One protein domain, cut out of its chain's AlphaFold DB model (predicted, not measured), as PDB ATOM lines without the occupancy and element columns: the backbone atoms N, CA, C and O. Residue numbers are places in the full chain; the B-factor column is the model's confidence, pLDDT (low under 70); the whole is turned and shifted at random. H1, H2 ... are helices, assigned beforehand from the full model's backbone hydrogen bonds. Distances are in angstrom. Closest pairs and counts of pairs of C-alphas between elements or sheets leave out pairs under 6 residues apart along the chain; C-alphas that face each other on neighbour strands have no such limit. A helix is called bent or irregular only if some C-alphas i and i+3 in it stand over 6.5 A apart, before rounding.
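What this domain is: This is residues 28 to 68 of the 75 residues of an uncharacterized protein of endosymbiont of Ridgeia piscesae (UniProt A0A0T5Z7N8). A short helix, H1, and a longer one, H2, form two sides of a flat loop of chain; they touch but stand steeply to each other rather than side by side. The turn at residues 42 to 48 sticks out at one end, and after H2 residues 58 to 68 fold back toward residues 31 to 34. The printed part has 41 residues with two named helices, H1 then H2, and no named strand; the class is all helix, though under half of the residues, 17 of the 41, are in named elements. The whole is compact, with a radius of gyration of the C-alphas of 9.8 A, and spans 28 by 24 by 11 A.

How they stand to each other: H1, residues 35 to 40, touches H2, residues 47 to 57, with 4 pairs of C-alphas within 8 A. Their closest C-alphas are those of Ile 36 and Gln 54, 6.4 A apart. Their lines stand at a steep tilt of 54 degrees, and they run opposite ways. In H1 and H2 every O i to N i+4 pair is within hydrogen-bond range.

Where its parts are: H1 begins at C-alpha 35, (144.715, 128.134, 86.497), and measures 6.9 A from first to last C-alpha. It is neither bent nor irregular, but only just: C-alphas 37 and 40 are 6.1 A apart. H2, the longest helix with 11 residues, measures 15.4 A and ends at C-alpha 57, (151.264, 125.807, 91.876).

The domain as a whole: The two C-alphas farthest apart are those of Asp 44 and Arg 61, at 28.6 A. Residues 42 to 48 stand free, of which 47 and 48 belong to H2. The link from H1 to H2, 6 residues, is short. The printed part has no cut. Its mean pLDDT is 95.1, and no printed residue is under 70.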
ATOM      1  N   LEU A  28     131.786 127.541  87.701       93.00
ATOM      2  CA  LEU A  28     132.939 127.239  88.539       93.00
ATOM      3  C   LEU A  28     134.249 127.395  87.761       93.00
ATOM      4  O   LEU A  28     134.482 126.767  86.729       93.00
ATOM      5  N   HIS A  29     135.176 128.163  88.326       93.44
ATOM      6  CA  HIS A  29     136.561 128.182  87.870       93.44
ATOM      7  C   HIS A  29     137.320 126.986  88.444       93.44
ATOM      8  O   HIS A  29     137.914 127.063  89.520       93.44
ATOM      9  N   LEU A  30     137.298 125.872  87.714       93.75
ATOM     10  CA  LEU A  30     137.987 124.654  88.135       93.75
ATOM     11  C   LEU A  30     139.517 124.813  88.074       93.75
ATOM     12  O   LEU A  30     140.024 125.515  87.188       93.75
ATOM     13  N   PRO A  31     140.260 124.168  88.990       94.56
ATOM     14  CA  PRO A  31     141.712 124.100  88.926       94.56
ATOM     15  C   PRO A  31     142.171 123.317  87.693       94.56
ATOM     16  O   PRO A  31     141.498 122.405  87.216       94.56
ATOM     17  N   GLY A  32     143.330 123.700  87.177       94.38
ATOM     18  CA  GLY A  32     143.974 123.067  86.039       94.38
ATOM     19  C   GLY A  32     145.395 123.597  85.850       94.38
ATOM     20  O   GLY A  32     145.802 124.528  86.555       94.38
ATOM     21  N   PRO A  33     146.154 123.039  84.895       94.19
ATOM     22  CA  PRO A  33     147.518 123.485  84.596       94.19
ATOM     23  C   PRO A  33     147.597 124.966  84.198       94.19
ATOM     24  O   PRO A  33     148.629 125.598  84.398       94.19
ATOM     25  N   ASP A  34     146.502 125.527  83.681       94.94
ATOM     26  CA  ASP A  34     146.362 126.909  83.217       94.94
ATOM     27  C   ASP A  34     145.737 127.855  84.264       94.94
ATOM     28  O   ASP A  34     145.416 129.000  83.950       94.94
ATOM     29  N   PHE A  35     145.517 127.401  85.507       95.69
ATOM     30  CA  PHE A  35     144.715 128.134  86.497       95.69
ATOM     31  C   PHE A  35     145.253 129.540  86.803       95.69
ATOM     32  O   PHE A  35     144.475 130.480  86.978       95.69
ATOM     33  N   ILE A  36     146.581 129.704  86.842       95.31
ATOM     34  CA  ILE A  36     147.198 131.015  87.071       95.31
ATOM     35  C   ILE A  36     146.858 131.980  85.936       95.31
ATOM     36  O   ILE A  36     146.400 133.085  86.218       95.31
ATOM     37  N   ASP A  37     147.006 131.557  84.683       94.81
ATOM     38  CA  ASP A  37     146.761 132.405  83.515       94.81
ATOM     39  C   ASP A  37     145.268 132.700  83.325       94.81
ATOM     40  O   ASP A  37     144.870 133.846  83.105       94.81
ATOM     41  N   ARG A  38     144.427 131.669  83.459       94.94
ATOM     42  CA  ARG A  38     142.984 131.764  83.213       94.94
ATOM     43  C   ARG A  38     142.233 132.509  84.313       94.94
ATOM     44  O   ARG A  38     141.280 133.221  84.008       94.94
ATOM     45  N   VAL A  39     142.619 132.338  85.580       94.19
ATOM     46  CA  VAL A  39     141.832 132.824  86.730       94.19
ATOM     47  C   VAL A  39     142.560 133.920  87.502       94.19
ATOM     48  O   VAL A  39     141.972 134.952  87.817       94.19
ATOM     49  N   VAL A  40     143.837 133.723  87.828       94.62
ATOM     50  CA  VAL A  40     144.545 134.613  88.764       94.62
ATOM     51  C   VAL A  40     145.110 135.853  88.068       94.62
ATOM     52  O   VAL A  40     145.048 136.950  88.630       94.62
ATOM     53  N   ALA A  41     145.636 135.707  86.852       95.31
ATOM     54  CA  ALA A  41     146.302 136.776  86.107       95.31
ATOM     55  C   ALA A  41     145.364 137.920  85.696       95.31
ATOM     56  O   ALA A  41     145.829 139.032  85.475       95.31
ATOM     57  N   GLN A  42     144.051 137.672  85.648       93.81
ATOM     58  CA  GLN A  42     143.031 138.682  85.335       93.81
ATOM     59  C   GLN A  42     142.703 139.610  86.525       93.81
ATOM     60  O   GLN A  42     141.893 140.524  86.393       93.81
ATOM     61  N   SER A  43     143.293 139.373  87.703       93.00
ATOM     62  CA  SER A  43     143.093 140.206  88.897       93.00
ATOM     63  C   SER A  43     144.142 141.317  89.017       93.00
ATOM     64  O   SER A  43     145.218 141.231  88.428       93.00
ATOM     65  N   ASP A  44     143.865 142.338  89.835       95.50
ATOM     66  CA  ASP A  44     144.797 143.441  90.128       95.50
ATOM     67  C   ASP A  44     145.939 142.995  91.071       95.50
ATOM     68  O   ASP A  44     146.073 143.422  92.220       95.50
ATOM     69  N   ARG A  45     146.744 142.030  90.613       95.50
ATOM     70  CA  ARG A  45     147.916 141.501  91.317       95.50
ATOM     71  C   ARG A  45     149.184 141.929  90.599       95.50
ATOM     72  O   ARG A  45     149.345 141.748  89.399       95.50
ATOM     73  N   LYS A  46     150.158 142.409  91.373       97.19
ATOM     74  CA  LYS A  46     151.495 142.728  90.855       97.19
ATOM     75  C   LYS A  46     152.161 141.486  90.253       97.19
ATOM     76  O   LYS A  46     152.045 140.390  90.804       97.19
ATOM     77  N   LEU A  47     152.980 141.686  89.220       96.12
ATOM     78  CA  LEU A  47     153.731 140.618  88.537       96.12
ATOM     79  C   LEU A  47     154.524 139.715  89.497       96.12
ATOM     80  O   LEU A  47     154.549 138.498  89.333       96.12
ATOM     81  N   GLY A  48     155.128 140.290  90.541       97.81
ATOM     82  CA  GLY A  48     155.857 139.516  91.551       97.81
ATOM     83  C   GLY A  48     154.977 138.506  92.299       97.81
ATOM     84  O   GLY A  48     155.435 137.406  92.603       97.81
ATOM     85  N   VAL A  49     153.705 138.845  92.542       97.06
ATOM     86  CA  VAL A  49     152.727 137.946  93.172       97.06
ATOM     87  C   VAL A  49     152.356 136.821  92.213       97.06
ATOM     88  O   VAL A  49     152.399 135.663  92.618       97.06
ATOM     89  N   LEU A  50     152.066 137.139  90.946       97.06
ATOM     90  CA  LEU A  50     151.735 136.133  89.931       97.06
ATOM     91  C   LEU A  50     152.869 135.116  89.753       97.06
ATOM     92  O   LEU A  50     152.628 133.914  89.796       97.06
ATOM     93  N   ARG A  51     154.120 135.586  89.672       97.00
ATOM     94  CA  ARG A  51     155.304 134.718  89.583       97.00
ATOM     95  C   ARG A  51     155.437 133.787  90.791       97.00
ATOM     96  O   ARG A  51     155.731 132.606  90.627       97.00
ATOM     97  N   ASN A  52     155.248 134.310  92.002       97.31
ATOM     98  CA  ASN A  52     155.361 133.501  93.217       97.31
ATOM     99  C   ASN A  52     154.227 132.469  93.307       97.31
ATOM    100  O   ASN A  52     154.484 131.323  93.666       97.31
ATOM    101  N   LEU A  53     153.001 132.841  92.923       96.19
ATOM    102  CA  LEU A  53     151.887 131.897  92.831       96.19
ATOM    103  C   LEU A  53     152.187 130.804  91.799       96.19
ATOM    104  O   LEU A  53     152.098 129.629  92.135       96.19
ATOM    105  N   GLN A  54     152.649 131.155  90.596       95.69
ATOM    106  CA  GLN A  54     153.047 130.170  89.585       95.69
ATOM    107  C   GLN A  54     154.089 129.179  90.116       95.69
ATOM    108  O   GLN A  54     153.968 127.976  89.888       95.69
ATOM    109  N   ALA A  55     155.090 129.666  90.855       96.19
ATOM    110  CA  ALA A  55     156.098 128.808  91.465       96.19
ATOM    111  C   ALA A  55     155.486 127.824  92.477       96.19
ATOM    112  O   ALA A  55     155.848 126.652  92.473       96.19
ATOM    113  N   MET A  56     154.533 128.269  93.304       95.56
ATOM    114  CA  MET A  56     153.843 127.403  94.267       95.56
ATOM    115  C   MET A  56     152.976 126.338  93.581       95.56
ATOM    116  O   MET A  56     153.068 125.163  93.929       95.56
ATOM    117  N   PHE A  57     152.162 126.726  92.593       96.00
ATOM    118  CA  PHE A  57     151.264 125.807  91.876       96.00
ATOM    119  C   PHE A  57     152.004 124.815  90.961       96.00
ATOM    120  O   PHE A  57     151.452 123.774  90.609       96.00
ATOM    121  N   ASN A  58     153.266 125.092  90.617       95.69
ATOM    122  CA  ASN A  58     154.129 124.186  89.855       95.69
ATOM    123  C   ASN A  58     155.098 123.385  90.737       95.69
ATOM    124  O   ASN A  58     156.050 122.790  90.224       95.69
ATOM    125  N   HIS A  59     154.871 123.326  92.051       94.81
ATOM    126  CA  HIS A  59     155.751 122.619  92.975       94.81
ATOM    127  C   HIS A  59     155.089 121.410  93.653       94.81
ATOM    128  O   HIS A  59     153.873 121.333  93.826       94.81
ATOM    129  N   GLY A  60     155.922 120.457  94.081       93.44
ATOM    130  CA  GLY A  60     155.504 119.299  94.865       93.44
ATOM    131  C   GLY A  60     154.607 118.316  94.108       93.44
ATOM    132  O   GLY A  60     154.594 118.251  92.882       93.44
ATOM    133  N   ARG A  61     153.850 117.517  94.868       94.31
ATOM    134  CA  ARG A  61     153.034 116.406  94.342       94.31
ATOM    135  C   ARG A  61     151.816 116.848  93.527       94.31
ATOM    136  O   ARG A  61     151.291 116.040  92.773       94.31
ATOM    137  N   LEU A  62     151.358 118.085  93.712       95.19
ATOM    138  CA  LEU A  62     150.198 118.654  93.013       95.19
ATOM    139  C   LEU A  62     150.604 119.608  91.879       95.19
ATOM    140  O   LEU A  62     149.747 120.296  91.325       95.19
ATOM    141  N   SER A  63     151.892 119.635  91.519       95.44
ATOM    142  CA  SER A  63     152.413 120.473  90.438       95.44
ATOM    143  C   SER A  63     151.607 120.302  89.147       95.44
ATOM    144  O   SER A  63     151.322 119.179  88.729       95.44
ATOM    145  N   GLY A  64     151.208 121.422  88.536       93.19
ATOM    146  CA  GLY A  64     150.497 121.438  87.254       93.19
ATOM    147  C   GLY A  64     149.046 120.944  87.310       93.19
ATOM    148  O   GLY A  64     148.375 120.917  86.285       93.19
ATOM    149  N   THR A  65     148.525 120.579  88.484       95.62
ATOM    150  CA  THR A  65     147.114 120.174  88.633       95.62
ATOM    151  C   THR A  65     146.179 121.363  88.863       95.62
ATOM    152  O   THR A  65     144.963 121.221  88.779       95.62
ATOM    153  N   GLY A  66     146.738 122.530  89.196       94.31
ATOM    154  CA  GLY A  66     145.987 123.691  89.672       94.31
ATOM    155  C   GLY A  66     145.501 123.570  91.119       94.31
ATOM    156  O   GLY A  66     144.879 124.502  91.616       94.31
ATOM    157  N   TYR A  67     145.788 122.464  91.814       95.12
ATOM    158  CA  TYR A  67     145.564 122.331  93.252       95.12
ATOM    159  C   TYR A  67     146.818 122.713  94.039       95.12
ATOM    160  O   TYR A  67     147.945 122.443  93.627       95.12
ATOM    161  N   LEU A  68     146.612 123.299  95.218       93.38
ATOM    162  CA  LEU A  68     147.674 123.669  96.146       93.38
ATOM    163  C   LEU A  68     147.362 123.093  97.527       93.38
ATOM    164  O   LEU A  68     146.270 123.292  98.053       93.38
TER     165      LEU A  68